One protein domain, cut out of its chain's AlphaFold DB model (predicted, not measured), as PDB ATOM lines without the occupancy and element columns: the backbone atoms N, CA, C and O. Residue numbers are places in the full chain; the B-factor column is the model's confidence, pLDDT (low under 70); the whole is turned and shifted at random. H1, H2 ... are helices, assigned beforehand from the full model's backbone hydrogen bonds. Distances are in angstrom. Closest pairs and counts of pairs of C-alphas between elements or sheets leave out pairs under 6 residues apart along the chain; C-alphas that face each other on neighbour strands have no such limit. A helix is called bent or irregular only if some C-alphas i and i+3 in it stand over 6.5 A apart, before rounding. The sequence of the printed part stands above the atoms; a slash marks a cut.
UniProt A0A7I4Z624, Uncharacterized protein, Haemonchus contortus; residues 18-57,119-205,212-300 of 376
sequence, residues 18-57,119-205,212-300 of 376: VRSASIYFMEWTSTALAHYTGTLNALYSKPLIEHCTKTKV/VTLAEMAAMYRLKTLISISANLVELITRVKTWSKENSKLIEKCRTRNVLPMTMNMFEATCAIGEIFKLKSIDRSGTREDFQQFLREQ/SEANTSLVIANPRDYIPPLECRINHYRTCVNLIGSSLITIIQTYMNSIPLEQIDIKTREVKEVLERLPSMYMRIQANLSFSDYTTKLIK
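AT A GLANCE: This is residues 18 to 57, 119 to 205 and 212 to 300 of the 376 residues of an uncharacterized protein of Haemonchus contortus (UniProt A0A7I4Z624). The core is an elongated bundle of four long helical pieces side by side, H1a (the longer arm of the bent helix H1), H2, H6 and H4, which touch in that order round a ring. The short helix H7 packs along H2 and H6, H8 crosses H4 steeply, H3 lies at one end of the bundle, and H5 is near the first part of H1a. The bundle is up and down, each piece running against the one before it in the chain. The printed part has 216 residues and is all helix, with eight named helices, H1 to H8 in order, and no named strand. It is compact, with a radius of gyration of the C-alphas of 18.2 A and spans of 59 by 36 by 30 A.

IN THESE COORDINATES: H1, residues 18 to 53, was assigned as one helix by its hydrogen bonds but is bent, with C-alphas 43 and 46 lying 6.8 A apart. Its arm H1a, residues 18 to 43, begins at C-alpha 18 (33.351, -59.103, 47.025) and is 36.2 A long; H1b is residues 46 to 53. H2, residues 121 to 153, is 48.3 A long. H6, residues 223 to 256, is 47.7 A long and only just irregular, with C-alphas 225 and 228 lying 6.7 A apart. H4, residues 166 to 183, is 25.8 A long. H3 is residues 155 to 159, H5 196 to 199, H7 268 to 276, and H8 293 to 298, ending at C-alpha 298 (37.593, -80.555, 53.660).

HOW THE PARTS SIT: H1a touches H2 at a shallow tilt of 28 degrees, opposite ways; the closest C-alphas, of Ser 30 and Val 141, are 5.0 A apart. H1a touches H4 the same way at 23 degrees, closest at Ser 22 and Leu 167, 4.8 A. H6 touches H4 at 10 degrees, opposite ways, closest at Met 173 and Ile 244, 4.5 A. H6 touches H2 the same way at 23 degrees, closest at Leu 130 and Ile 234, 6.2 A. H1a and H6 are apart, as are H2 and H4. H1b touches H2 at residues 123 to 127 alone. H6 and H7 form a hairpin, closest at Ile 249 and Thr 268, 5.4 A. H4 and H8 only just touch, with 3 pairs of C-alphas within 8 A. Every O i to N i+4 pair is within hydrogen-bond range in H1a, H1b, H2, H3, H7 and H8, against 13 of 14 in H4 and 28 of 30 in H6; H5 is too short for such a pair.

THE WHOLE: The C-alphas farthest apart, of Lys 160 and Asn 222, are 58.6 A apart. Residues 58 to 118 and 206 to 211 are not printed; the gaps are 17.1 A and 14.3 A between C-alphas. The links H4 to H5, H6 to H7 and H7 to H8 are long. Mean pLDDT of the printed part is 91.2; residues 57 and 284 to 286 are under 70.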
ATOM      1  N   VAL A  18      33.830 -57.770  46.602       88.69
ATOM      2  CA  VAL A  18      33.351 -59.103  47.025       88.69
ATOM      3  C   VAL A  18      32.457 -59.753  45.965       88.69
ATOM      4  O   VAL A  18      32.610 -60.935  45.656       88.69
ATOM      5  N   ARG A  19      31.545 -58.986  45.356       88.44
ATOM      6  CA  ARG A  19      30.698 -59.466  44.252       88.44
ATOM      7  C   ARG A  19      31.526 -59.845  43.027       88.44
ATOM      8  O   ARG A  19      31.307 -60.901  42.441       88.44
ATOM      9  N   SER A  20      32.453 -58.976  42.635       91.69
ATOM     10  CA  SER A  20      33.305 -59.201  41.463       91.69
ATOM     11  C   SER A  20      34.180 -60.441  41.654       91.69
ATOM     12  O   SER A  20      34.249 -61.274  40.754       91.69
ATOM     13  N   ALA A  21      34.738 -60.614  42.855       93.44
ATOM     14  CA  ALA A  21      35.461 -61.815  43.254       93.44
ATOM     15  C   ALA A  21      34.558 -63.055  43.218       93.44
ATOM     16  O   ALA A  21      34.944 -64.077  42.667       93.44
ATOM     17  N   SER A  22      33.320 -62.965  43.714       95.00
ATOM     18  CA  SER A  22      32.370 -64.087  43.674       95.00
ATOM     19  C   SER A  22      32.086 -64.553  42.245       95.00
ATOM     20  O   SER A  22      32.082 -65.748  41.975       95.00
ATOM     21  N   ILE A  23      31.859 -63.624  41.313       94.88
ATOM     22  CA  ILE A  23      31.636 -63.960  39.897       94.88
ATOM     23  C   ILE A  23      32.899 -64.573  39.287       94.88
ATOM     24  O   ILE A  23      32.810 -65.572  38.577       94.88
ATOM     25  N   TYR A  24      34.066 -64.011  39.603       95.75
ATOM     26  CA  TYR A  24      35.357 -64.519  39.149       95.75
ATOM     27  C   TYR A  24      35.622 -65.952  39.628       95.75
ATOM     28  O   TYR A  24      35.923 -66.823  38.819       95.75
ATOM     29  N   PHE A  25      35.448 -66.238  40.918       96.62
ATOM     30  CA  PHE A  25      35.667 -67.583  41.442       96.62
ATOM     31  C   PHE A  25      34.591 -68.574  40.982       96.62
ATOM     32  O   PHE A  25      34.900 -69.754  40.842       96.62
ATOM     33  N   MET A  26      33.361 -68.136  40.673       96.88
ATOM     34  CA  MET A  26      32.365 -69.002  40.020       96.88
ATOM     35  C   MET A  26      32.801 -69.385  38.601       96.88
ATOM     36  O   MET A  26      32.718 -70.558  38.248       96.88
ATOM     37  N   GLU A  27      33.304 -68.429  37.810       96.62
ATOM     38  CA  GLU A  27      33.906 -68.702  36.495       96.62
ATOM     39  C   GLU A  27      35.036 -69.718  36.630       96.62
ATOM     40  O   GLU A  27      35.026 -70.763  35.979       96.62
ATOM     41  N   TRP A  28      35.979 -69.439  37.525       95.75
ATOM     42  CA  TRP A  28      37.160 -70.268  37.683       95.75
ATOM     43  C   TRP A  28      36.812 -71.681  38.149       95.75
ATOM     44  O   TRP A  28      37.297 -72.649  37.569       95.75
ATOM     45  N   THR A  29      35.899 -71.802  39.115       97.19
ATOM     46  CA  THR A  29      35.337 -73.085  39.551       97.19
ATOM     47  C   THR A  29      34.714 -73.831  38.375       97.19
ATOM     48  O   THR A  29      35.033 -74.996  38.177       97.19
ATOM     49  N   SER A  30      33.861 -73.182  37.570       97.31
ATOM     50  CA  SER A  30      33.202 -73.845  36.435       97.31
ATOM     51  C   SER A  30      34.203 -74.347  35.390       97.31
ATOM     52  O   SER A  30      34.117 -75.500  34.972       97.31
ATOM     53  N   THR A  31      35.201 -73.535  35.041       97.06
ATOM     54  CA  THR A  31      36.248 -73.887  34.071       97.06
ATOM     55  C   THR A  31      37.145 -75.007  34.592       97.06
ATOM     56  O   THR A  31      37.402 -75.982  33.884       97.06
ATOM     57  N   ALA A  32      37.592 -74.909  35.845       97.00
ATOM     58  CA  ALA A  32      38.442 -75.916  36.466       97.00
ATOM     59  C   ALA A  32      37.703 -77.249  36.661       97.00
ATOM     60  O   ALA A  32      38.246 -78.310  36.348       97.00
ATOM     61  N   LEU A  33      36.447 -77.207  37.113       98.19
ATOM     62  CA  LEU A  33      35.621 -78.397  37.288       98.19
ATOM     63  C   LEU A  33      35.325 -79.065  35.943       98.19
ATOM     64  O   LEU A  33      35.399 -80.289  35.857       98.19
ATOM     65  N   ALA A  34      35.048 -78.294  34.887       98.12
ATOM     66  CA  ALA A  34      34.883 -78.824  33.533       98.12
ATOM     67  C   ALA A  34      36.158 -79.530  33.050       98.12
ATOM     68  O   ALA A  34      36.099 -80.669  32.583       98.12
ATOM     69  N   HIS A  35      37.317 -78.890  33.233       97.62
ATOM     70  CA  HIS A  35      38.615 -79.456  32.875       97.62
ATOM     71  C   HIS A  35      38.914 -80.759  33.633       97.62
ATOM     72  O   HIS A  35      39.281 -81.768  33.022       97.62
ATOM     73  N   TYR A  36      38.722 -80.780  34.956       98.19
ATOM     74  CA  TYR A  36      38.912 -81.995  35.750       98.19
ATOM     75  C   TYR A  36      37.901 -83.079  35.401       98.19
ATOM     76  O   TYR A  36      38.288 -84.236  35.277       98.19
ATOM     77  N   THR A  37      36.640 -82.731  35.149       97.38
ATOM     78  CA  THR A  37      35.621 -83.691  34.703       97.38
ATOM     79  C   THR A  37      36.023 -84.345  33.377       97.38
ATOM     80  O   THR A  37      35.968 -85.569  33.260       97.38
ATOM     81  N   GLY A  38      36.502 -83.561  32.404       97.38
ATOM     82  CA  GLY A  38      37.010 -84.071  31.128       97.38
ATOM     83  C   GLY A  38      38.245 -84.961  31.296       97.38
ATOM     84  O   GLY A  38      38.304 -86.057  30.738       97.38
ATOM     85  N   THR A  39      39.192 -84.534  32.133       97.75
ATOM     86  CA  THR A  39      40.425 -85.282  32.421       97.75
ATOM     87  C   THR A  39      40.127 -86.606  33.130       97.75
ATOM     88  O   THR A  39      40.650 -87.644  32.737       97.75
ATOM     89  N   LEU A  40      39.242 -86.616  34.130       97.62
ATOM     90  CA  LEU A  40      38.797 -87.843  34.801       97.62
ATOM     91  C   LEU A  40      38.059 -88.774  33.848       97.62
ATOM     92  O   LEU A  40      38.235 -89.993  33.914       97.62
ATOM     93  N   ASN A  41      37.256 -88.218  32.940       97.06
ATOM     94  CA  ASN A  41      36.596 -89.023  31.928       97.06
ATOM     95  C   ASN A  41      37.620 -89.721  31.021       97.06
ATOM     96  O   ASN A  41      37.508 -90.922  30.799       97.06
ATOM     97  N   ALA A  42      38.637 -88.995  30.556       96.25
ATOM     98  CA  ALA A  42      39.672 -89.527  29.674       96.25
ATOM     99  C   ALA A  42      40.623 -90.514  30.368       96.25
ATOM    100  O   ALA A  42      40.924 -91.563  29.812       96.25
ATOM    101  N   LEU A  43      41.092 -90.193  31.577       96.69
ATOM    102  CA  LEU A  43      42.188 -90.920  32.228       96.69
ATOM    103  C   LEU A  43      41.737 -92.011  33.205       96.69
ATOM    104  O   LEU A  43      42.545 -92.865  33.569       96.69
ATOM    105  N   TYR A  44      40.478 -91.981  33.650       96.19
ATOM    106  CA  TYR A  44      39.936 -92.953  34.605       96.19
ATOM    107  C   TYR A  44      38.675 -93.641  34.077       96.19
ATOM    108  O   TYR A  44      38.640 -94.866  33.993       96.19
ATOM    109  N   SER A  45      37.642 -92.876  33.710       94.38
ATOM    110  CA  SER A  45      36.327 -93.434  33.353       94.38
ATOM    111  C   SER A  45      36.358 -94.252  32.064       94.38
ATOM    112  O   SER A  45      35.937 -95.404  32.080       94.38
ATOM    113  N   LYS A  46      36.881 -93.695  30.963       92.38
ATOM    114  CA  LYS A  46      36.979 -94.389  29.670       92.38
ATOM    115  C   LYS A  46      37.785 -95.690  29.781       92.38
ATOM    116  O   LYS A  46      37.199 -96.725  29.474       92.38
ATOM    117  N   PRO A  47      39.030 -95.701  30.309       92.94
ATOM    118  CA  PRO A  47      39.781 -96.944  30.492       92.94
ATOM    119  C   PRO A  47      39.017 -97.987  31.310       92.94
ATOM    120  O   PRO A  47      39.014 -99.169  30.971       92.94
ATOM    121  N   LEU A  48      38.336 -97.555  32.376       91.50
ATOM    122  CA  LEU A  48      37.582 -98.456  33.238       91.50
ATOM    123  C   LEU A  48      36.326 -99.009  32.549       91.50
ATOM    124  O   LEU A  48      36.025-100.186  32.714       91.50
ATOM    125  N   ILE A  49      35.617 -98.202  31.751       89.00
ATOM    126  CA  ILE A  49      34.482 -98.654  30.931       89.00
ATOM    127  C   ILE A  49      34.963 -99.685  29.914       89.00
ATOM    128  O   ILE A  49      34.414-100.779  29.880       89.00
ATOM    129  N   GLU A  50      36.001 -99.371  29.139       89.69
ATOM    130  CA  GLU A  50      36.534-100.278  28.118       89.69
ATOM    131  C   GLU A  50      36.990-101.607  28.718       89.69
ATOM    132  O   GLU A  50      36.723-102.673  28.160       89.69
ATOM    133  N   HIS A  51      37.627-101.552  29.889       88.31
ATOM    134  CA  HIS A  51      38.017-102.742  30.630       88.31
ATOM    135  C   HIS A  51      36.811-103.572  31.077       88.31
ATOM    136  O   HIS A  51      36.799-104.790  30.908       88.31
ATOM    137  N   CYS A  52      35.790-102.912  31.618       87.31
ATOM    138  CA  CYS A  52      34.643-103.581  32.207       87.31
ATOM    139  C   CYS A  52      33.635-104.116  31.178       87.31
ATOM    140  O   CYS A  52      33.019-105.155  31.403       87.31
ATOM    141  N   THR A  53      33.436-103.419  30.056       83.56
ATOM    142  CA  THR A  53      32.443-103.784  29.031       83.56
ATOM    143  C   THR A  53      33.054-104.499  27.833       83.56
ATOM    144  O   THR A  53      32.320-105.054  27.019       83.56
ATOM    145  N   LYS A  54      34.389-104.495  27.707       78.50
ATOM    146  CA  LYS A  54      35.126-104.967  26.521       78.50
ATOM    147  C   LYS A  54      34.736-104.225  25.230       78.50
ATOM    148  O   LYS A  54      35.035-104.695  24.134       78.50
ATOM    149  N   THR A  55      34.087-103.065  25.345       74.12
ATOM    150  CA  THR A  55      33.688-102.208  24.222       74.12
ATOM    151  C   THR A  55      34.574-100.972  24.203       74.12
ATOM    152  O   THR A  55      34.666-100.283  25.214       74.12
ATOM    153  N   LYS A  56      35.194-100.661  23.059       71.25
ATOM    154  CA  LYS A  56      35.924 -99.396  22.895       71.25
ATOM    155  C   LYS A  56      34.953 -98.220  22.948       71.25
ATOM    156  O   LYS A  56      33.922 -98.251  22.277       71.25
ATOM    157  N   VAL A  57      35.290 -97.187  23.710       66.94
ATOM    158  CA  VAL A  57      34.501 -95.953  23.753       66.94
ATOM    159  C   VAL A  57      35.019 -95.045  22.639       66.94
ATOM    160  O   VAL A  57      36.169 -94.618  22.677       66.94
ATOM    161  N   VAL A 119      35.883-109.533  34.928       82.81
ATOM    162  CA  VAL A 119      35.675-108.239  35.575       82.81
ATOM    163  C   VAL A 119      34.947-108.503  36.881       82.81
ATOM    164  O   VAL A 119      33.903-109.158  36.909       82.81
ATOM    165  N   THR A 120      35.490-107.995  37.975       87.94
ATOM    166  CA  THR A 120      34.888-108.143  39.295       87.94
ATOM    167  C   THR A 120      33.669-107.232  39.451       87.94
ATOM    168  O   THR A 120      33.555-106.164  38.844       87.94
ATOM    169  N   LEU A 121      32.752-107.607  40.347       89.00
ATOM    170  CA  LEU A 121      31.627-106.741  40.712       89.00
ATOM    171  C   LEU A 121      32.105-105.389  41.272       89.00
ATOM    172  O   LEU A 121      31.450-104.371  41.058       89.00
ATOM    173  N   ALA A 122      33.249-105.372  41.963       89.31
ATOM    174  CA  ALA A 122      33.837-104.153  42.509       89.31
ATOM    175  C   ALA A 122      34.292-103.193  41.396       89.31
ATOM    176  O   ALA A 122      34.001-102.000  41.461       89.31
ATOM    177  N   GLU A 123      34.896-103.714  40.324       92.25
ATOM    178  CA  GLU A 123      35.256-102.940  39.126       92.25
ATOM    179  C   GLU A 123      34.030-102.343  38.439       92.25
ATOM    180  O   GLU A 123      33.982-101.133  38.207       92.25
ATOM    181  N   MET A 124      32.994-103.154  38.205       90.44
ATOM    182  CA  MET A 124      31.728-102.685  37.630       90.44
ATOM    183  C   MET A 124      31.083-101.588  38.487       90.44
ATOM    184  O   MET A 124      30.575-100.589  37.972       90.44
ATOM    185  N   ALA A 125      31.116-101.754  39.808       91.94
ATOM    186  CA  ALA A 125      30.549-100.792  40.736       91.94
ATOM    187  C   ALA A 125      31.367 -99.487  40.774       91.94
ATOM    188  O   ALA A 125      30.784 -98.399  40.772       91.94
ATOM    189  N   ALA A 126      32.702 -99.571  40.751       94.38
ATOM    190  CA  ALA A 126      33.593 -98.416  40.655       94.38
ATOM    191  C   ALA A 126      33.371 -97.646  39.352       94.38
ATOM    192  O   ALA A 126      33.206 -96.426  39.388       94.38
ATOM    193  N   MET A 127      33.258 -98.361  38.234       94.62
ATOM    194  CA  MET A 127      32.953 -97.806  36.919       94.62
ATOM    195  C   MET A 127      31.638 -97.029  36.921       94.62
ATOM    196  O   MET A 127      31.613 -95.848  36.569       94.62
ATOM    197  N   TYR A 128      30.551 -97.656  37.381       93.94
ATOM    198  CA  TYR A 128      29.236 -97.020  37.436       93.94
ATOM    199  C   TYR A 128      29.236 -95.772  38.326       93.94
ATOM    200  O   TYR A 128      28.761 -94.710  37.912       93.94
ATOM    201  N   ARG A 129      29.789 -95.866  39.543       95.44
ATOM    202  CA  ARG A 129      29.818 -94.738  40.483       95.44
ATOM    203  C   ARG A 129      30.666 -93.582  39.960       95.44
ATOM    204  O   ARG A 129      30.223 -92.438  40.035       95.44
ATOM    205  N   LEU A 130      31.846 -93.861  39.398       97.00
ATOM    206  CA  LEU A 130      32.711 -92.829  38.829       97.00
ATOM    207  C   LEU A 130      32.047 -92.138  37.632       97.00
ATOM    208  O   LEU A 130      31.987 -90.909  37.599       97.00
ATOM    209  N   LYS A 131      31.483 -92.912  36.695       95.25
ATOM    210  CA  LYS A 131      30.730 -92.383  35.546       95.25
ATOM    211  C   LYS A 131      29.569 -91.493  35.996       95.25
ATOM    212  O   LYS A 131      29.348 -90.423  35.434       95.25
ATOM    213  N   THR A 132      28.856 -91.913  37.039       95.62
ATOM    214  CA  THR A 132      27.744 -91.146  37.617       95.62
ATOM    215  C   THR A 132      28.230 -89.821  38.202       95.62
ATOM    216  O   THR A 132      27.665 -88.778  37.887       95.62
ATOM    217  N   LEU A 133      29.312 -89.824  38.990       97.56
ATOM    218  CA  LEU A 133      29.890 -88.595  39.547       97.56
ATOM    219  C   LEU A 133      30.386 -87.634  38.461       97.56
ATOM    220  O   LEU A 133      30.165 -86.436  38.578       97.56
ATOM    221  N   ILE A 134      30.996 -88.141  37.386       97.25
ATOM    222  CA  ILE A 134      31.406 -87.329  36.227       97.25
ATOM    223  C   ILE A 134      30.192 -86.658  35.573       97.25
ATOM    224  O   ILE A 134      30.233 -85.459  35.306       97.25
ATOM    225  N   SER A 135      29.093 -87.393  35.373       96.88
ATOM    226  CA  SER A 135      27.850 -86.817  34.842       96.88
ATOM    227  C   SER A 135      27.256 -85.754  35.773       96.88
ATOM    228  O   SER A 135      26.826 -84.702  35.308       96.88
ATOM    229  N   ILE A 136      27.261 -85.989  37.088       96.75
ATOM    230  CA  ILE A 136      26.778 -85.013  38.074       96.75
ATOM    231  C   ILE A 136      27.636 -83.743  38.040       96.75
ATOM    232  O   ILE A 136      27.083 -82.648  37.988       96.75
ATOM    233  N   SER A 137      28.965 -83.873  38.010       98.00
ATOM    234  CA  SER A 137      29.881 -82.732  37.910       98.00
ATOM    235  C   SER A 137      29.665 -81.922  36.634       98.00
ATOM    236  O   SER A 137      29.629 -80.698  36.708       98.00
ATOM    237  N   ALA A 138      29.441 -82.573  35.488       96.88
ATOM    238  CA  ALA A 138      29.110 -81.883  34.241       96.88
ATOM    239  C   ALA A 138      27.814 -81.055  34.364       96.88
ATOM    240  O   ALA A 138      27.789 -79.886  33.981       96.88
ATOM    241  N   ASN A 139      26.768 -81.607  34.987       96.56
ATOM    242  CA  ASN A 139      25.528 -80.864  35.238       96.56
ATOM    243  C   ASN A 139      25.739 -79.700  36.225       96.56
ATOM    244  O   ASN A 139      25.133 -78.639  36.076       96.56
ATOM    245  N   LEU A 140      26.601 -79.872  37.235       97.50
ATOM    246  CA  LEU A 140      26.954 -78.790  38.156       97.50
ATOM    247  C   LEU A 140      27.720 -77.666  37.448       97.50
ATOM    248  O   LEU A 140      27.451 -76.506  37.737       97.50
ATOM    249  N   VAL A 141      28.613 -77.969  36.500       97.81
ATOM    250  CA  VAL A 141      29.292 -76.947  35.676       97.81
ATOM    251  C   VAL A 141      28.274 -76.075  34.941       97.81
ATOM    252  O   VAL A 141      28.388 -74.846  34.959       97.81
ATOM    253  N   GLU A 142      27.263 -76.692  34.328       96.25
ATOM    254  CA  GLU A 142      26.198 -75.972  33.626       96.25
ATOM    255  C   GLU A 142      25.418 -75.057  34.584       96.25
ATOM    256  O   GLU A 142      25.235 -73.869  34.313       96.25
ATOM    257  N   LEU A 143      25.022 -75.581  35.747       96.25
ATOM    258  CA  LEU A 143      24.305 -74.828  36.777       96.25
ATOM    259  C   LEU A 143      25.131 -73.659  37.337       96.25
ATOM    260  O   LEU A 143      24.612 -72.549  37.458       96.25
ATOM    261  N   ILE A 144      26.416 -73.871  37.642       97.12
ATOM    262  CA  ILE A 144      27.330 -72.809  38.095       97.12
ATOM    263  C   ILE A 144      27.447 -71.732  37.016       97.12
ATOM    264  O   ILE A 144      27.376 -70.542  37.323       97.12
ATOM    265  N   THR A 145      27.571 -72.135  35.750       96.50
ATOM    266  CA  THR A 145      27.656 -71.205  34.617       96.50
ATOM    267  C   THR A 145      26.388 -70.366  34.496       96.50
ATOM    268  O   THR A 145      26.490 -69.148  34.358       96.50
ATOM    269  N   ARG A 146      25.203 -70.973  34.629       95.00
ATOM    270  CA  ARG A 146      23.924 -70.244  34.640       95.00
ATOM    271  C   ARG A 146      23.835 -69.260  35.806       95.00
ATOM    272  O   ARG A 146      23.543 -68.087  35.581       95.00
ATOM    273  N   VAL A 147      24.172 -69.688  37.027       94.81
ATOM    274  CA  VAL A 147      24.197 -68.813  38.218       94.81
ATOM    275  C   VAL A 147      25.147 -67.640  38.040       94.81
ATOM    276  O   VAL A 147      24.794 -66.500  38.347       94.81
ATOM    277  N   LYS A 148      26.338 -67.895  37.509       95.06
ATOM    278  CA  LYS A 148      27.338 -66.877  37.198       95.06
ATOM    279  C   LYS A 148      26.825 -65.871  36.165       95.06
ATOM    280  O   LYS A 148      26.912 -64.669  36.414       95.06
ATOM    281  N   THR A 149      26.298 -66.341  35.032       94.75
ATOM    282  CA  THR A 149      25.774 -65.487  33.953       94.75
ATOM    283  C   THR A 149      24.639 -64.609  34.463       94.75
ATOM    284  O   THR A 149      24.728 -63.384  34.374       94.75
ATOM    285  N   TRP A 150      23.659 -65.208  35.143       93.12
ATOM    286  CA  TRP A 150      22.565 -64.464  35.757       93.12
ATOM    287  C   TRP A 150      23.074 -63.442  36.784       93.12
ATOM    288  O   TRP A 150      22.618 -62.300  36.798       93.12
ATOM    289  N   SER A 151      24.074 -63.799  37.603       91.62
ATOM    290  CA  SER A 151      24.672 -62.878  38.584       91.62
ATOM    291  C   SER A 151      25.372 -61.682  37.929       91.62
ATOM    292  O   SER A 151      25.421 -60.586  38.496       91.62
ATOM    293  N   LYS A 152      25.945 -61.878  36.739       92.25
ATOM    294  CA  LYS A 152      26.597 -60.819  35.965       92.25
ATOM    295  C   LYS A 152      25.560 -59.860  35.376       92.25
ATOM    296  O   LYS A 152      25.694 -58.645  35.547       92.25
ATOM    297  N   GLU A 153      24.518 -60.402  34.754       91.88
ATOM    298  CA  GLU A 153      23.422 -59.649  34.130       91.88
ATOM    299  C   GLU A 153      22.609 -58.860  35.165       91.88
ATOM    300  O   GLU A 153      22.316 -57.681  34.975       91.88
ATOM    301  N   ASN A 154      22.360 -59.460  36.329       90.06
ATOM    302  CA  ASN A 154      21.557 -58.883  37.409       90.06
ATOM    303  C   ASN A 154      22.404 -58.189  38.486       90.06
ATOM    304  O   ASN A 154      21.982 -58.004  39.629       90.06
ATOM    305  N   SER A 155      23.612 -57.756  38.122       85.88
ATOM    306  CA  SER A 155      24.577 -57.133  39.033       85.88
ATOM    307  C   SER A 155      24.017 -55.954  39.840       85.88
ATOM    308  O   SER A 155      24.298 -55.851  41.032       85.88
ATOM    309  N   LYS A 156      23.186 -55.102  39.225       84.75
ATOM    310  CA  LYS A 156      22.533 -53.959  39.893       84.75
ATOM    311  C   LYS A 156      21.507 -54.382  40.948       84.75
ATOM    312  O   LYS A 156      21.347 -53.686  41.950       84.75
ATOM    313  N   LEU A 157      20.803 -55.496  40.729       83.81
ATOM    314  CA  LEU A 157      19.866 -56.056  41.709       83.81
ATOM    315  C   LEU A 157      20.644 -56.625  42.895       83.81
ATOM    316  O   LEU A 157      20.354 -56.310  44.047       83.81
ATOM    317  N   ILE A 158      21.712 -57.366  42.603       83.62
ATOM    318  CA  ILE A 158      22.595 -57.962  43.606       83.62
ATOM    319  C   ILE A 158      23.298 -56.901  44.465       83.62
ATOM    320  O   ILE A 158      23.479 -57.111  45.662       83.62
ATOM    321  N   GLU A 159      23.664 -55.746  43.900       79.88
ATOM    322  CA  GLU A 159      24.280 -54.639  44.651       79.88
ATOM    323  C   GLU A 159      23.385 -54.091  45.768       79.88
ATOM    324  O   GLU A 159      23.891 -53.610  46.781       79.88
ATOM    325  N   LYS A 160      22.062 -54.203  45.621       78.56
ATOM    326  CA  LYS A 160      21.092 -53.784  46.642       78.56
ATOM    327  C   LYS A 160      20.848 -54.858  47.710       78.56
ATOM    328  O   LYS A 160      20.160 -54.592  48.692       78.56
ATOM    329  N   CYS A 161      21.411 -56.054  47.538       78.56
ATOM    330  CA  CYS A 161      21.118 -57.236  48.342       78.56
ATOM    331  C   CYS A 161      22.226 -57.567  49.348       78.56
ATOM    332  O   CYS A 161      23.407 -57.284  49.138       78.56
ATOM    333  N   ARG A 162      21.859 -58.249  50.440       77.44
ATOM    334  CA  ARG A 162      22.822 -58.784  51.412       77.44
ATOM    335  C   ARG A 162      23.387 -60.116  50.918       77.44
ATOM    336  O   ARG A 162      22.853 -61.177  51.210       77.44
ATOM    337  N   THR A 163      24.518 -60.071  50.223       81.19
ATOM    338  CA  THR A 163      25.174 -61.252  49.627       81.19
ATOM    339  C   THR A 163      26.356 -61.794  50.428       81.19
ATOM    340  O   THR A 163      27.269 -62.399  49.870       81.19
ATOM    341  N   ARG A 164      26.344 -61.618  51.758       81.38
ATOM    342  CA  ARG A 164      27.473 -61.963  52.647       81.38
ATOM    343  C   ARG A 164      27.963 -63.409  52.485       81.38
ATOM    344  O   ARG A 164      29.157 -63.650  52.607       81.38
ATOM    345  N   ASN A 165      27.058 -64.339  52.187       87.06
ATOM    346  CA  ASN A 165      27.377 -65.762  52.062       87.06
ATOM    347  C   ASN A 165      27.802 -66.180  50.649       87.06
ATOM    348  O   ASN A 165      28.286 -67.292  50.485       87.06
ATOM    349  N   VAL A 166      27.658 -65.319  49.636       92.56
ATOM    350  CA  VAL A 166      27.954 -65.703  48.249       92.56
ATOM    351  C   VAL A 166      29.444 -65.986  48.074       92.56
ATOM    352  O   VAL A 166      29.799 -67.077  47.650       92.56
ATOM    353  N   LEU A 167      30.317 -65.053  48.473       94.25
ATOM    354  CA  LEU A 167      31.761 -65.237  48.316       94.25
ATOM    355  C   LEU A 167      32.298 -66.453  49.094       94.25
ATOM    356  O   LEU A 167      32.961 -67.273  48.465       94.25
ATOM    357  N   PRO A 168      32.006 -66.638  50.402       95.25
ATOM    358  CA  PRO A 168      32.454 -67.829  51.127       95.25
ATOM    359  C   PRO A 168      32.014 -69.142  50.471       95.25
ATOM    360  O   PRO A 168      32.808 -70.068  50.357       95.25
ATOM    361  N   MET A 169      30.770 -69.217  49.986       96.81
ATOM    362  CA  MET A 169      30.267 -70.422  49.323       96.81
ATOM    363  C   MET A 169      30.927 -70.638  47.962       96.81
ATOM    364  O   MET A 169      31.249 -71.771  47.618       96.81
ATOM    365  N   THR A 170      31.209 -69.575  47.209       96.62
ATOM    366  CA  THR A 170      31.988 -69.692  45.976       96.62
ATOM    367  C   THR A 170      33.404 -70.192  46.245       96.62
ATOM    368  O   THR A 170      33.877 -71.072  45.529       96.62
ATOM    369  N   MET A 171      34.059 -69.695  47.295       96.06
ATOM    370  CA  MET A 171      35.382 -70.181  47.693       96.06
ATOM    371  C   MET A 171      35.341 -71.658  48.098       96.06
ATOM    372  O   MET A 171      36.214 -72.413  47.687       96.06
ATOM    373  N   ASN A 172      34.301 -72.103  48.810       95.81
ATOM    374  CA  ASN A 172      34.120 -73.523  49.126       95.81
ATOM    375  C   ASN A 172      34.002 -74.387  47.862       95.81
ATOM    376  O   ASN A 172      34.597 -75.461  47.803       95.81
ATOM    377  N   MET A 173      33.268 -73.930  46.837       97.75
ATOM    378  CA  MET A 173      33.196 -74.651  45.559       97.75
ATOM    379  C   MET A 173      34.561 -74.714  44.865       97.75
ATOM    380  O   MET A 173      34.936 -75.770  44.346       97.75
ATOM    381  N   PHE A 174      35.302 -73.604  44.864       96.81
ATOM    382  CA  PHE A 174      36.631 -73.530  44.267       96.81
ATOM    383  C   PHE A 174      37.605 -74.489  44.955       96.81
ATOM    384  O   PHE A 174      38.229 -75.319  44.299       96.81
ATOM    385  N   GLU A 175      37.670 -74.453  46.283       95.81
ATOM    386  CA  GLU A 175      38.556 -75.310  47.071       95.81
ATOM    387  C   GLU A 175      38.170 -76.797  46.969       95.81
ATOM    388  O   GLU A 175      39.039 -77.653  46.808       95.81
ATOM    389  N   ALA A 176      36.871 -77.122  46.943       97.31
ATOM    390  CA  ALA A 176      36.404 -78.481  46.655       97.31
ATOM    391  C   ALA A 176      36.802 -78.949  45.247       97.31
ATOM    392  O   ALA A 176      37.096 -80.129  45.053       97.31
ATOM    393  N   THR A 177      36.853 -78.034  44.277       97.50
ATOM    394  CA  THR A 177      37.316 -78.324  42.914       97.50
ATOM    395  C   THR A 177      38.824 -78.569  42.877       97.50
ATOM    396  O   THR A 177      39.260 -79.540  42.264       97.50
ATOM    397  N   CYS A 178      39.624 -77.767  43.586       95.50
ATOM    398  CA  CYS A 178      41.063 -77.996  43.758       95.50
ATOM    399  C   CYS A 178      41.352 -79.371  44.383       95.50
ATOM    400  O   CYS A 178      42.210 -80.105  43.890       95.50
ATOM    401  N   ALA A 179      40.589 -79.755  45.411       96.50
ATOM    402  CA  ALA A 179      40.732 -81.046  46.079       96.50
ATOM    403  C   ALA A 179      40.500 -82.241  45.133       96.50
ATOM    404  O   ALA A 179      41.136 -83.277  45.301       96.50
ATOM    405  N   ILE A 180      39.653 -82.114  44.098       97.75
ATOM    406  CA  ILE A 180      39.486 -83.164  43.071       97.75
ATOM    407  C   ILE A 180      40.814 -83.444  42.359       97.75
ATOM    408  O   ILE A 180      41.152 -84.608  42.124       97.75
ATOM    409  N   GLY A 181      41.572 -82.389  42.043       96.75
ATOM    410  CA  GLY A 181      42.888 -82.507  41.423       96.75
ATOM    411  C   GLY A 181      43.846 -83.327  42.282       96.75
ATOM    412  O   GLY A 181      44.472 -84.262  41.790       96.75
ATOM    413  N   GLU A 182      43.883 -83.055  43.583       96.38
ATOM    414  CA  GLU A 182      44.688 -83.814  44.538       96.38
ATOM    415  C   GLU A 182      44.220 -85.274  44.678       96.38
ATOM    416  O   GLU A 182      45.024 -86.202  44.546       96.38
ATOM    417  N   ILE A 183      42.911 -85.498  44.860       96.38
ATOM    418  CA  ILE A 183      42.313 -86.835  45.021       96.38
ATOM    419  C   ILE A 183      42.740 -87.761  43.881       96.38
ATOM    420  O   ILE A 183      43.115 -88.911  44.118       96.38
ATOM    421  N   PHE A 184      42.736 -87.266  42.643       96.56
ATOM    422  CA  PHE A 184      43.085 -88.043  41.452       96.56
ATOM    423  C   PHE A 184      44.515 -87.838  40.947       96.56
ATOM    424  O   PHE A 184      44.863 -88.367  39.892       96.56
ATOM    425  N   LYS A 185      45.364 -87.144  41.714       95.12
ATOM    426  CA  LYS A 185      46.747 -86.833  41.331       95.12
ATOM    427  C   LYS A 185      46.846 -86.208  39.925       95.12
ATOM    428  O   LYS A 185      47.649 -86.626  39.087       95.12
ATOM    429  N   LEU A 186      45.958 -85.260  39.643       96.75
ATOM    430  CA  LEU A 186      45.911 -84.488  38.403       96.75
ATOM    431  C   LEU A 186      46.790 -83.243  38.510       96.75
ATOM    432  O   LEU A 186      47.178 -82.842  39.609       96.75
ATOM    433  N   LYS A 187      47.059 -82.593  37.377       96.19
ATOM    434  CA  LYS A 187      47.744 -81.301  37.339       96.19
ATOM    435  C   LYS A 187      47.023 -80.304  38.254       96.19
ATOM    436  O   LYS A 187      45.805 -80.121  38.147       96.19
ATOM    437  N   SER A 188      47.759 -79.682  39.171       93.50
ATOM    438  CA  SER A 188      47.213 -78.700  40.108       93.50
ATOM    439  C   SER A 188      46.819 -77.415  39.382       93.50
ATOM    440  O   SER A 188      47.444 -77.027  38.392       93.50
ATOM    441  N   ILE A 189      45.784 -76.743  39.882       91.88
ATOM    442  CA  ILE A 189      45.406 -75.411  39.403       91.88
ATOM    443  C   ILE A 189      46.500 -74.425  39.802       91.88
ATOM    444  O   ILE A 189      46.854 -74.320  40.977       91.88
ATOM    445  N   ASP A 190      47.005 -73.684  38.821       88.25
ATOM    446  CA  ASP A 190      47.936 -72.593  39.072       88.25
ATOM    447  C   ASP A 190      47.201 -71.417  39.727       88.25
ATOM    448  O   ASP A 190      46.398 -70.728  39.095       88.25
ATOM    449  N   ARG A 191      47.474 -71.201  41.017       88.31
ATOM    450  CA  ARG A 191      46.891 -70.103  41.795       88.31
ATOM    451  C   ARG A 191      47.594 -68.761  41.546       88.31
ATOM    452  O   ARG A 191      47.029 -67.727  41.896       88.31
ATOM    453  N   SER A 192      48.786 -68.751  40.941       84.31
ATOM    454  CA  SER A 192      49.556 -67.522  40.697       84.31
ATOM    455  C   SER A 192      48.914 -66.632  39.627       84.31
ATOM    456  O   SER A 192      48.938 -65.411  39.752       84.31
ATOM    457  N   GLY A 193      48.221 -67.229  38.650       81.12
ATOM    458  CA  GLY A 193      47.446 -66.521  37.621       81.12
ATOM    459  C   GLY A 193      46.163 -65.839  38.122       81.12
ATOM    460  O   GLY A 193      45.353 -65.372  37.316       81.12
ATOM    461  N   THR A 194      45.939 -65.793  39.437       88.69
ATOM    462  CA  THR A 194      44.784 -65.101  40.019       88.69
ATOM    463  C   THR A 194      44.926 -63.601  39.848       88.69
ATOM    464  O   THR A 194      45.969 -63.028  40.162       88.69
ATOM    465  N   ARG A 195      43.838 -62.945  39.434       89.50
ATOM    466  CA  ARG A 195      43.781 -61.482  39.356       89.50
ATOM    467  C   ARG A 195      44.193 -60.849  40.691       89.50
ATOM    468  O   ARG A 195      43.631 -61.201  41.728       89.50
ATOM    469  N   GLU A 196      45.118 -59.890  40.640       88.50
ATOM    470  CA  GLU A 196      45.743 -59.247  41.809       88.50
ATOM    471  C   GLU A 196      44.718 -58.768  42.847       88.50
ATOM    472  O   GLU A 196      44.816 -59.093  44.029       88.50
ATOM    473  N   ASP A 197      43.652 -58.101  42.395       89.31
ATOM    474  CA  ASP A 197      42.573 -57.550  43.225       89.31
ATOM    475  C   ASP A 197      41.855 -58.623  44.079       89.31
ATOM    476  O   ASP A 197      41.192 -58.307  45.077       89.31
ATOM    477  N   PHE A 198      41.933 -59.893  43.661       92.94
ATOM    478  CA  PHE A 198      41.230 -61.029  44.256       92.94
ATOM    479  C   PHE A 198      42.149 -62.010  44.986       92.94
ATOM    480  O   PHE A 198      41.636 -62.907  45.657       92.94
ATOM    481  N   GLN A 199      43.473 -61.828  44.929       89.38
ATOM    482  CA  GLN A 199      44.426 -62.701  45.624       89.38
ATOM    483  C   GLN A 199      44.182 -62.740  47.137       89.38
ATOM    484  O   GLN A 199      44.273 -63.801  47.740       89.38
ATOM    485  N   GLN A 200      43.752 -61.621  47.730       91.00
ATOM    486  CA  GLN A 200      43.385 -61.525  49.151       91.00
ATOM    487  C   GLN A 200      42.261 -62.483  49.596       91.00
ATOM    488  O   GLN A 200      42.052 -62.661  50.793       91.00
ATOM    489  N   PHE A 201      41.486 -63.041  48.659       91.62
ATOM    490  CA  PHE A 201      40.417 -63.996  48.965       91.62
ATOM    491  C   PHE A 201      40.874 -65.448  48.870       91.62
ATOM    492  O   PHE A 201      40.168 -66.327  49.362       91.62
ATOM    493  N   LEU A 202      42.020 -65.712  48.238       90.31
ATOM    494  CA  LEU A 202      42.606 -67.041  48.238       90.31
ATOM    495  C   LEU A 202      43.095 -67.394  49.637       90.31
ATOM    496  O   LEU A 202      43.602 -66.555  50.379       90.31
ATOM    497  N   ARG A 203      42.986 -68.677  49.971       88.38
ATOM    498  CA  ARG A 203      43.639 -69.221  51.154       88.38
ATOM    499  C   ARG A 203      45.161 -69.147  50.991       88.38
ATOM    500  O   ARG A 203      45.687 -69.432  49.915       88.38
ATOM    501  N   GLU A 204      45.850 -68.853  52.088       84.50
ATOM    502  CA  GLU A 204      47.301 -69.008  52.196       84.50
ATOM    503  C   GLU A 204      47.721 -70.466  51.948       84.50
ATOM    504  O   GLU A 204      47.104 -71.413  52.452       84.50
ATOM    505  N   GLN A 205      48.770 -70.656  51.150       78.81
ATOM    506  CA  GLN A 205      49.275 -71.990  50.828       78.81
ATOM    507  C   GLN A 205      49.897 -72.632  52.070       78.81
ATOM    508  O   GLN A 205      50.706 -72.015  52.765       78.81
ATOM    509  N   SER A 212      51.206 -80.507  41.406       92.12
ATOM    510  CA  SER A 212      51.592 -81.437  40.344       92.12
ATOM    511  C   SER A 212      51.527 -80.756  38.987       92.12
ATOM    512  O   SER A 212      50.548 -80.084  38.666       92.12
ATOM    513  N   GLU A 213      52.538 -80.982  38.158       92.06
ATOM    514  CA  GLU A 213      52.591 -80.454  36.792       92.06
ATOM    515  C   GLU A 213      51.941 -81.390  35.764       92.06
ATOM    516  O   GLU A 213      51.581 -80.952  34.667       92.06
ATOM    517  N   ALA A 214      51.741 -82.661  36.126       93.00
ATOM    518  CA  ALA A 214      51.265 -83.711  35.234       93.00
ATOM    519  C   ALA A 214      50.017 -84.419  35.778       93.00
ATOM    520  O   ALA A 214      49.752 -84.456  36.983       93.00
ATOM    521  N   ASN A 215      49.245 -85.006  34.862       95.06
ATOM    522  CA  ASN A 215      48.103 -85.840  35.209       95.06
ATOM    523  C   ASN A 215      48.532 -87.298  35.397       95.06
ATOM    524  O   ASN A 215      49.237 -87.848  34.554       95.06
ATOM    525  N   THR A 216      48.040 -87.939  36.457       93.38
ATOM    526  CA  THR A 216      48.186 -89.386  36.657       93.38
ATOM    527  C   THR A 216      46.973 -90.124  36.096       93.38
ATOM    528  O   THR A 216      45.837 -89.793  36.442       93.38
ATOM    529  N   SER A 217      47.207 -91.145  35.272       93.31
ATOM    530  CA  SER A 217      46.155 -92.003  34.711       93.31
ATOM    531  C   SER A 217      45.872 -93.229  35.572       93.31
ATOM    532  O   SER A 217      46.734 -93.691  36.321       93.31
ATOM    533  N   LEU A 218      44.671 -93.796  35.430       92.81
ATOM    534  CA  LEU A 218      44.344 -95.085  36.029       92.81
ATOM    535  C   LEU A 218      45.194 -96.193  35.394       92.81
ATOM    536  O   LEU A 218      45.195 -96.366  34.177       92.81
ATOM    537  N   VAL A 219      45.865 -96.983  36.230       92.19
ATOM    538  CA  VAL A 219      46.588 -98.185  35.803       92.19
ATOM    539  C   VAL A 219      45.753 -99.405  36.173       92.19
ATOM    540  O   VAL A 219      45.594 -99.722  37.350       92.19
ATOM    541  N   ILE A 220      45.205-100.082  35.163       88.44
ATOM    542  CA  ILE A 220      44.375-101.277  35.354       88.44
ATOM    543  C   ILE A 220      45.293-102.484  35.570       88.44
ATOM    544  O   ILE A 220      45.845-103.054  34.626       88.44
ATOM    545  N   ALA A 221      45.471-102.843  36.840       87.25
ATOM    546  CA  ALA A 221      46.330-103.931  37.300       87.25
ATOM    547  C   ALA A 221      45.492-105.086  37.882       87.25
ATOM    548  O   ALA A 221      44.392-105.363  37.406       87.25
ATOM    549  N   ASN A 222      46.010-105.798  38.885       87.94
ATOM    550  CA  ASN A 222      45.213-106.754  39.650       87.94
ATOM    551  C   ASN A 222      44.113-105.992  40.421       87.94
ATOM    552  O   ASN A 222      44.448-105.037  41.128       87.94
ATOM    553  N   PRO A 223      42.828-106.391  40.331       88.75
ATOM    554  CA  PRO A 223      41.728-105.704  41.011       88.75
ATOM    555  C   PRO A 223      41.968-105.487  42.507       88.75
ATOM    556  O   PRO A 223      41.582-104.454  43.044       88.75
ATOM    557  N   ARG A 224      42.664-106.416  43.180       87.94
ATOM    558  CA  ARG A 224      42.988-106.305  44.613       87.94
ATOM    559  C   ARG A 224      43.871-105.102  44.948       87.94
ATOM    560  O   ARG A 224      43.784-104.599  46.062       87.94
ATOM    561  N   ASP A 225      44.666-104.629  43.994       89.50
ATOM    562  CA  ASP A 225      45.651-103.574  44.224       89.50
ATOM    563  C   ASP A 225      45.084-102.191  43.893       89.50
ATOM    564  O   ASP A 225      45.290-101.229  44.633       89.50
ATOM    565  N   TYR A 226      44.356-102.072  42.775       91.62
ATOM    566  CA  TYR A 226      43.942-100.764  42.258       91.62
ATOM    567  C   TYR A 226      42.511-100.363  42.644       91.62
ATOM    568  O   TYR A 226      42.214 -99.167  42.700       91.62
ATOM    569  N   ILE A 227      41.624-101.319  42.946       93.12
ATOM    570  CA  ILE A 227      40.236-101.005  43.307       93.12
ATOM    571  C   ILE A 227      40.121-100.361  44.687       93.12
ATOM    572  O   ILE A 227      39.505 -99.299  44.756       93.12
ATOM    573  N   PRO A 228      40.739-100.878  45.767       93.06
ATOM    574  CA  PRO A 228      40.642-100.232  47.076       93.06
ATOM    575  C   PRO A 228      41.033 -98.739  47.087       93.06
ATOM    576  O   PRO A 228      40.261 -97.926  47.611       93.06
ATOM    577  N   PRO A 229      42.168 -98.308  46.489       93.75
ATOM    578  CA  PRO A 229      42.475 -96.884  46.404       93.75
ATOM    579  C   PRO A 229      41.524 -96.128  45.467       93.75
ATOM    580  O   PRO A 229      41.237 -94.961  45.728       93.75
ATOM    581  N   LEU A 230      41.000 -96.752  44.406       94.88
ATOM    582  CA  LEU A 230      40.016 -96.120  43.524       94.88
ATOM    583  C   LEU A 230      38.670 -95.880  44.227       94.88
ATOM    584  O   LEU A 230      38.105 -94.797  44.100       94.88
ATOM    585  N   GLU A 231      38.168 -96.840  45.002       94.56
ATOM    586  CA  GLU A 231      36.945 -96.697  45.803       94.56
ATOM    587  C   GLU A 231      37.067 -95.551  46.815       94.56
ATOM    588  O   GLU A 231      36.149 -94.736  46.953       94.56
ATOM    589  N   CYS A 232      38.234 -95.438  47.461       93.44
ATOM    590  CA  CYS A 232      38.565 -94.329  48.352       93.44
ATOM    591  C   CYS A 232      38.492 -92.977  47.615       93.44
ATOM    592  O   CYS A 232      37.780 -92.064  48.043       93.44
ATOM    593  N   ARG A 233      39.130 -92.872  46.437       95.31
ATOM    594  CA  ARG A 233      39.062 -91.672  45.580       95.31
ATOM    595  C   ARG A 233      37.632 -91.336  45.168       95.31
ATOM    596  O   ARG A 233      37.245 -90.174  45.230       95.31
ATOM    597  N   ILE A 234      36.826 -92.331  44.792       95.88
ATOM    598  CA  ILE A 234      35.416 -92.149  44.414       95.88
ATOM    599  C   ILE A 234      34.600 -91.593  45.588       95.88
ATOM    600  O   ILE A 234      33.804 -90.673  45.401       95.88
ATOM    601  N   ASN A 235      34.808 -92.102  46.803       94.44
ATOM    602  CA  ASN A 235      34.144 -91.589  48.001       94.44
ATOM    603  C   ASN A 235      34.523 -90.128  48.295       94.44
ATOM    604  O   ASN A 235      33.656 -89.310  48.617       94.44
ATOM    605  N   HIS A 236      35.803 -89.775  48.172       95.88
ATOM    606  CA  HIS A 236      36.243 -88.391  48.353       95.88
ATOM    607  C   HIS A 236      35.713 -87.474  47.246       95.88
ATOM    608  O   HIS A 236      35.202 -86.395  47.538       95.88
ATOM    609  N   TYR A 237      35.709 -87.936  45.994       97.19
ATOM    610  CA  TYR A 237      35.134 -87.192  44.878       97.19
ATOM    611  C   TYR A 237      33.645 -86.911  45.090       97.19
ATOM    612  O   TYR A 237      33.197 -85.776  44.941       97.19
ATOM    613  N   ARG A 238      32.887 -87.919  45.536       95.94
ATOM    614  CA  ARG A 238      31.481 -87.771  45.933       95.94
ATOM    615  C   ARG A 238      31.286 -86.653  46.962       95.94
ATOM    616  O   ARG A 238      30.311 -85.910  46.873       95.94
ATOM    617  N   THR A 239      32.203 -86.524  47.916       96.06
ATOM    618  CA  THR A 239      32.167 -85.467  48.937       96.06
ATOM    619  C   THR A 239      32.386 -84.092  48.319       96.06
ATOM    620  O   THR A 239      31.571 -83.200  48.546       96.06
ATOM    621  N   CYS A 240      33.399 -83.933  47.461       97.88
ATOM    622  CA  CYS A 240      33.631 -82.678  46.737       97.88
ATOM    623  C   CYS A 240      32.417 -82.267  45.893       97.88
ATOM    624  O   CYS A 240      31.979 -81.122  45.965       97.88
ATOM    625  N   VAL A 241      31.817 -83.202  45.150       97.31
ATOM    626  CA  VAL A 241      30.615 -82.942  44.336       97.31
ATOM    627  C   VAL A 241      29.450 -82.458  45.204       97.31
ATOM    628  O   VAL A 241      28.770 -81.493  44.852       97.31
ATOM    629  N   ASN A 242      29.239 -83.079  46.367       96.69
ATOM    630  CA  ASN A 242      28.210 -82.639  47.304       96.69
ATOM    631  C   ASN A 242      28.498 -81.250  47.894       96.69
ATOM    632  O   ASN A 242      27.570 -80.453  48.022       96.69
ATOM    633  N   LEU A 243      29.753 -80.949  48.243       97.12
ATOM    634  CA  LEU A 243      30.158 -79.632  48.748       97.12
ATOM    635  C   LEU A 243      29.929 -78.539  47.702       97.12
ATOM    636  O   LEU A 243      29.381 -77.486  48.034       97.12
ATOM    637  N   ILE A 244      30.275 -78.811  46.441       98.19
ATOM    638  CA  ILE A 244      30.047 -77.892  45.322       98.19
ATOM    639  C   ILE A 244      28.547 -77.621  45.168       98.19
ATOM    640  O   ILE A 244      28.114 -76.471  45.218       98.19
ATOM    641  N   GLY A 245      27.732 -78.673  45.051       97.25
ATOM    642  CA  GLY A 245      26.288 -78.513  44.876       97.25
ATOM    643  C   GLY A 245      25.594 -77.870  46.084       97.25
ATOM    644  O   GLY A 245      24.726 -77.018  45.908       97.25
ATOM    645  N   SER A 246      25.993 -78.212  47.312       96.62
ATOM    646  CA  SER A 246      25.424 -77.620  48.533       96.62
ATOM    647  C   SER A 246      25.754 -76.131  48.639       96.62
ATOM    648  O   SER A 246      24.873 -75.323  48.928       96.62
ATOM    649  N   SER A 247      26.994 -75.753  48.320       97.56
ATOM    650  CA  SER A 247      27.414 -74.349  48.273       97.56
ATOM    651  C   SER A 247      26.637 -73.573  47.207       97.56
ATOM    652  O   SER A 247      26.172 -72.460  47.464       97.56
ATOM    653  N   LEU A 248      26.407 -74.179  46.035       97.19
ATOM    654  CA  LEU A 248      25.595 -73.585  44.974       97.19
ATOM    655  C   LEU A 248      24.137 -73.372  45.406       97.19
ATOM    656  O   LEU A 248      23.571 -72.309  45.150       97.19
ATOM    657  N   ILE A 249      23.541 -74.338  46.117       96.38
ATOM    658  CA  ILE A 249      22.208 -74.182  46.720       96.38
ATOM    659  C   ILE A 249      22.196 -72.974  47.657       96.38
ATOM    660  O   ILE A 249      21.300 -72.140  47.546       96.38
ATOM    661  N   THR A 250      23.190 -72.836  48.537       95.62
ATOM    662  CA  THR A 250      23.269 -71.702  49.467       95.62
ATOM    663  C   THR A 250      23.416 -70.361  48.744       95.62
ATOM    664  O   THR A 250      22.800 -69.377  49.164       95.62
ATOM    665  N   ILE A 251      24.168 -70.297  47.641       94.75
ATOM    666  CA  ILE A 251      24.268 -69.089  46.806       94.75
ATOM    667  C   ILE A 251      22.895 -68.721  46.235       94.75
ATOM    668  O   ILE A 251      22.439 -67.592  46.424       94.75
ATOM    669  N   ILE A 252      22.205 -69.678  45.606       93.75
ATOM    670  CA  ILE A 252      20.877 -69.452  45.019       93.75
ATOM    671  C   ILE A 252      19.878 -69.024  46.104       93.75
ATOM    672  O   ILE A 252      19.158 -68.048  45.922       93.75
ATOM    673  N   GLN A 253      19.873 -69.682  47.267       92.56
ATOM    674  CA  GLN A 253      19.025 -69.297  48.403       92.56
ATOM    675  C   GLN A 253      19.327 -67.884  48.902       92.56
ATOM    676  O   GLN A 253      18.411 -67.141  49.240       92.56
ATOM    677  N   THR A 254      20.601 -67.488  48.931       91.50
ATOM    678  CA  THR A 254      20.998 -66.133  49.335       91.50
ATOM    679  C   THR A 254      20.406 -65.083  48.390       91.50
ATOM    680  O   THR A 254      19.933 -64.041  48.855       91.50
ATOM    681  N   TYR A 255      20.368 -65.365  47.083       89.94
ATOM    682  CA  TYR A 255      19.679 -64.515  46.111       89.94
ATOM    683  C   TYR A 255      18.160 -64.532  46.306       89.94
ATOM    684  O   TYR A 255      17.570 -63.461  46.408       89.94
ATOM    685  N   MET A 256      17.545 -65.710  46.459       88.88
ATOM    686  CA  MET A 256      16.096 -65.863  46.688       88.88
ATOM    687  C   MET A 256      15.589 -65.157  47.945       88.88
ATOM    688  O   MET A 256      14.472 -64.658  47.957       88.88
ATOM    689  N   ASN A 257      16.408 -65.069  48.988       87.06
ATOM    690  CA  ASN A 257      16.039 -64.366  50.216       87.06
ATOM    691  C   ASN A 257      16.129 -62.838  50.090       87.06
ATOM    692  O   ASN A 257      15.638 -62.127  50.963       87.06
ATOM    693  N   SER A 258      16.804 -62.330  49.055       83.44
ATOM    694  CA  SER A 258      17.084 -60.898  48.902       83.44
ATOM    695  C   SER A 258      16.394 -60.261  47.695       83.44
ATOM    696  O   SER A 258      16.283 -59.039  47.642       83.44
ATOM    697  N   ILE A 259      15.965 -61.064  46.720       85.31
ATOM    698  CA  ILE A 259      15.394 -60.623  45.446       85.31
ATOM    699  C   ILE A 259      14.023 -61.301  45.282       85.31
ATOM    700  O   ILE A 259      13.918 -62.494  45.570       85.31
ATOM    701  N   PRO A 260      12.977 -60.576  44.832       84.06
ATOM    702  CA  PRO A 260      11.663 -61.164  44.575       84.06
ATOM    703  C   PRO A 260      11.747 -62.372  43.634       84.06
ATOM    704  O   PRO A 260      12.508 -62.355  42.662       84.06
ATOM    705  N   LEU A 261      10.967 -63.416  43.921       80.00
ATOM    706  CA  LEU A 261      11.044 -64.702  43.219       80.00
ATOM    707  C   LEU A 261      10.746 -64.576  41.721       80.00
ATOM    708  O   LEU A 261      11.276 -65.346  40.930       80.00
ATOM    709  N   GLU A 262       9.952 -63.584  41.329       82.50
ATOM    710  CA  GLU A 262       9.579 -63.305  39.940       82.50
ATOM    711  C   GLU A 262      10.771 -62.826  39.098       82.50
ATOM    712  O   GLU A 262      10.729 -62.889  37.873       82.50
ATOM    713  N   GLN A 263      11.836 -62.344  39.746       80.25
ATOM    714  CA  GLN A 263      13.043 -61.835  39.092       80.25
ATOM    715  C   GLN A 263      14.187 -62.861  39.071       80.25
ATOM    716  O   GLN A 263      15.235 -62.597  38.481       80.25
ATOM    717  N   ILE A 264      14.017 -64.024  39.713       80.88
ATOM    718  CA  ILE A 264      15.039 -65.073  39.797       80.88
ATOM    719  C   ILE A 264      14.621 -66.267  38.950       80.88
ATOM    720  O   ILE A 264      13.689 -66.995  39.281       80.88
ATOM    721  N   ASP A 265      15.388 -66.516  37.897       78.62
ATOM    722  CA  ASP A 265      15.148 -67.646  36.996       78.62
ATOM    723  C   ASP A 265      15.775 -68.959  37.504       78.62
ATOM    724  O   ASP A 265      15.402 -70.060  37.113       78.62
ATOM    725  N   ILE A 266      16.719 -68.880  38.445       82.38
ATOM    726  CA  ILE A 266      17.464 -70.055  38.904       82.38
ATOM    727  C   ILE A 266      16.871 -70.621  40.189       82.38
ATOM    728  O   ILE A 266      16.780 -69.939  41.212       82.38
ATOM    729  N   LYS A 267      16.543 -71.916  40.167       86.06
ATOM    730  CA  LYS A 267      15.909 -72.605  41.294       86.06
ATOM    731  C   LYS A 267      16.850 -73.604  41.951       86.06
ATOM    732  O   LYS A 267      17.515 -74.404  41.303       86.06
ATOM    733  N   THR A 268      16.813 -73.642  43.285       90.31
ATOM    734  CA  THR A 268      17.553 -74.641  44.084       90.31
ATOM    735  C   THR A 268      17.127 -76.079  43.792       90.31
ATOM    736  O   THR A 268      17.898 -77.006  44.031       90.31
ATOM    737  N   ARG A 269      15.901 -76.269  43.286       91.44
ATOM    738  CA  ARG A 269      15.331 -77.574  42.947       91.44
ATOM    739  C   ARG A 269      16.199 -78.336  41.946       91.44
ATOM    740  O   ARG A 269      16.496 -79.494  42.197       91.44
ATOM    741  N   GLU A 270      16.674 -77.675  40.896       91.81
ATOM    742  CA  GLU A 270      17.497 -78.315  39.862       91.81
ATOM    743  C   GLU A 270      18.809 -78.858  40.442       91.81
ATOM    744  O   GLU A 270      19.207 -79.988  40.170       91.81
ATOM    745  N   VAL A 271      19.458 -78.087  41.322       93.56
ATOM    746  CA  VAL A 271      20.684 -78.534  41.998       93.56
ATOM    747  C   VAL A 271      20.395 -79.719  42.926       93.56
ATOM    748  O   VAL A 271      21.170 -80.671  42.975       93.56
ATOM    749  N   LYS A 272      19.263 -79.702  43.642       93.75
ATOM    750  CA  LYS A 272      18.848 -80.812  44.516       93.75
ATOM    751  C   LYS A 272      18.579 -82.096  43.730       93.75
ATOM    752  O   LYS A 272      19.060 -83.143  44.147       93.75
ATOM    753  N   GLU A 273      17.895 -82.009  42.591       92.94
ATOM    754  CA  GLU A 273      17.638 -83.142  41.686       92.94
ATOM    755  C   GLU A 273      18.947 -83.718  41.113       92.94
ATOM    756  O   GLU A 273      19.110 -84.930  40.958       92.94
ATOM    757  N   VAL A 274      19.944 -82.865  40.852       92.50
ATOM    758  CA  VAL A 274      21.295 -83.310  40.479       92.50
ATOM    759  C   VAL A 274      21.970 -84.069  41.631       92.50
ATOM    760  O   VAL A 274      22.498 -85.159  41.408       92.50
ATOM    761  N   LEU A 275      21.906 -83.551  42.862       93.19
ATOM    762  CA  LEU A 275      22.501 -84.192  44.043       93.19
ATOM    763  C   LEU A 275      21.738 -85.435  44.534       93.19
ATOM    764  O   LEU A 275      22.307 -86.281  45.221       93.19
ATOM    765  N   GLU A 276      20.463 -85.593  44.184       91.06
ATOM    766  CA  GLU A 276      19.690 -86.816  44.440       91.06
ATOM    767  C   GLU A 276      20.262 -88.047  43.747       91.06
ATOM    768  O   GLU A 276      20.121 -89.151  44.268       91.06
ATOM    769  N   ARG A 277      20.980 -87.853  42.639       91.00
ATOM    770  CA  ARG A 277      21.624 -88.927  41.878       91.00
ATOM    771  C   ARG A 277      22.999 -89.324  42.419       91.00
ATOM    772  O   ARG A 277      23.645 -90.184  41.822       91.00
ATOM    773  N   LEU A 278      23.470 -88.715  43.515       91.81
ATOM    774  CA  LEU A 278      24.757 -89.075  44.111       91.81
ATOM    775  C   LEU A 278      24.793 -90.580  44.429       91.81
ATOM    776  O   LEU A 278      23.921 -91.069  45.155       91.81
ATOM    777  N   PRO A 279      25.807 -91.319  43.947       91.31
ATOM    778  CA  PRO A 279      25.917 -92.737  44.250       91.31
ATOM    779  C   PRO A 279      26.141 -92.953  45.749       91.31
ATOM    780  O   PRO A 279      26.707 -92.100  46.431       91.31
ATOM    781  N   SER A 280      25.745 -94.115  46.267       88.50
ATOM    782  CA  SER A 280      26.046 -94.488  47.656       88.50
ATOM    783  C   SER A 280      27.550 -94.687  47.856       88.50
ATOM    784  O   SER A 280      28.208 -95.272  46.989       88.50
ATOM    785  N   MET A 281      28.080 -94.239  48.995       87.88
ATOM    786  CA  MET A 281      29.489 -94.420  49.354       87.88
ATOM    787  C   MET A 281      29.838 -95.891  49.606       87.88
ATOM    788  O   MET A 281      28.993 -96.681  50.038       87.88
ATOM    789  N   TYR A 282      31.104 -96.241  49.391       86.38
ATOM    790  CA  TYR A 282      31.676 -97.493  49.880       86.38
ATOM    791  C   TYR A 282      31.822 -97.435  51.402       86.38
ATOM    792  O   TYR A 282      32.442 -96.508  51.917       86.38
ATOM    793  N   MET A 283      31.259 -98.416  52.113       78.69
ATOM    794  CA  MET A 283      31.298 -98.465  53.584       78.69
ATOM    795  C   MET A 283      32.605 -99.045  54.136       78.69
ATOM    796  O   MET A 283      32.964 -98.779  55.277       78.69
ATOM    797  N   ARG A 284      33.307 -99.865  53.346       69.06
ATOM    798  CA  ARG A 284      34.565-100.514  53.736       69.06
ATOM    799  C   ARG A 284      35.675-100.011  52.826       69.06
ATOM    800  O   ARG A 284      35.877-100.562  51.754       69.06
ATOM    801  N   ILE A 285      36.358 -98.953  53.242       66.12
ATOM    802  CA  ILE A 285      37.521 -98.432  52.522       66.12
ATOM    803  C   ILE A 285      38.762 -99.112  53.102       66.12
ATOM    804  O   ILE A 285      39.009 -99.010  54.300       66.12
ATOM    805  N   GLN A 286      39.523 -99.824  52.271       58.31
ATOM    806  CA  GLN A 286      40.728-100.553  52.704       58.31
ATOM    807  C   GLN A 286      42.040 -99.816  52.386       58.31
ATOM    808  O   GLN A 286      43.111-100.300  52.734       58.31
ATOM    809  N   ALA A 287      41.976 -98.655  51.726       72.19
ATOM    810  CA  ALA A 287      43.152 -97.907  51.296       72.19
ATOM    811  C   ALA A 287      43.338 -96.610  52.092       72.19
ATOM    812  O   ALA A 287      42.439 -95.769  52.140       72.19
ATOM    813  N   ASN A 288      44.547 -96.422  52.624       75.62
ATOM    814  CA  ASN A 288      44.980 -95.165  53.226       75.62
ATOM    815  C   ASN A 288      45.575 -94.265  52.139       75.62
ATOM    816  O   ASN A 288      46.658 -94.534  51.620       75.62
ATOM    817  N   LEU A 289      44.852 -93.205  51.782       86.75
ATOM    818  CA  LEU A 289      45.355 -92.143  50.917       86.75
ATOM    819  C   LEU A 289      45.790 -90.963  51.787       86.75
ATOM    820  O   LEU A 289      45.051 -90.539  52.671       86.75
ATOM    821  N   SER A 290      46.989 -90.443  51.538       89.19
ATOM    822  CA  SER A 290      47.490 -89.229  52.177       89.19
ATOM    823  C   SER A 290      47.146 -88.011  51.326       89.19
ATOM    824  O   SER A 290      47.442 -88.003  50.128       89.19
ATOM    825  N   PHE A 291      46.590 -86.983  51.959       91.81
ATOM    826  CA  PHE A 291      46.309 -85.688  51.348       91.81
ATOM    827  C   PHE A 291      46.925 -84.570  52.192       91.81
ATOM    828  O   PHE A 291      47.296 -84.787  53.346       91.81
ATOM    829  N   SER A 292      46.984 -83.369  51.629       91.94
ATOM    830  CA  SER A 292      47.263 -82.129  52.335       91.94
ATOM    831  C   SER A 292      46.331 -81.973  53.538       91.94
ATOM    832  O   SER A 292      45.200 -82.485  53.564       91.94
ATOM    833  N   ASP A 293      46.786 -81.237  54.549       91.00
ATOM    834  CA  ASP A 293      46.015 -81.026  55.780       91.00
ATOM    835  C   ASP A 293      44.661 -80.385  55.482       91.00
ATOM    836  O   ASP A 293      43.649 -80.688  56.119       91.00
ATOM    837  N   TYR A 294      44.649 -79.485  54.499       90.81
ATOM    838  CA  TYR A 294      43.449 -78.790  54.081       90.81
ATOM    839  C   TYR A 294      42.457 -79.736  53.400       90.81
ATOM    840  O   TYR A 294      41.313 -79.830  53.845       90.81
ATOM    841  N   THR A 295      42.888 -80.485  52.379       92.62
ATOM    842  CA  THR A 295      42.020 -81.444  51.679       92.62
ATOM    843  C   THR A 295      41.492 -82.506  52.637       92.62
ATOM    844  O   THR A 295      40.298 -82.796  52.621       92.62
ATOM    845  N   THR A 296      42.333 -83.000  53.552       91.94
ATOM    846  CA  THR A 296      41.932 -83.945  54.606       91.94
ATOM    847  C   THR A 296      40.808 -83.388  55.480       91.94
ATOM    848  O   THR A 296      39.843 -84.096  55.767       91.94
ATOM    849  N   LYS A 297      40.890 -82.113  55.889       91.75
ATOM    850  CA  LYS A 297      39.825 -81.446  56.659       91.75
ATOM    851  C   LYS A 297      38.560 -81.248  55.825       91.75
ATOM    852  O   LYS A 297      37.468 -81.478  56.335       91.75
ATOM    853  N   LEU A 298      38.706 -80.854  54.560       91.75
ATOM    854  CA  LEU A 298      37.593 -80.555  53.660       91.75
ATOM    855  C   LEU A 298      36.730 -81.789  53.361       91.75
ATOM    856  O   LEU A 298      35.508 -81.686  53.321       91.75
ATOM    857  N   ILE A 299      37.351 -82.958  53.171       91.38
ATOM    858  CA  ILE A 299      36.661 -84.201  52.777       91.38
ATOM    859  C   ILE A 299      36.388 -85.154  53.949       91.38
ATOM    860  O   ILE A 299      36.022 -86.308  53.723       91.38
ATOM    861  N   LYS A 300      36.589 -84.690  55.188       86.19
ATOM    862  CA  LYS A 300      36.453 -85.501  56.406       86.19
ATOM    863  C   LYS A 300      35.030 -86.028  56.607       86.19
ATOM    864  O   LYS A 300      34.845 -87.142  57.089       86.19
TER     865      LYS A 300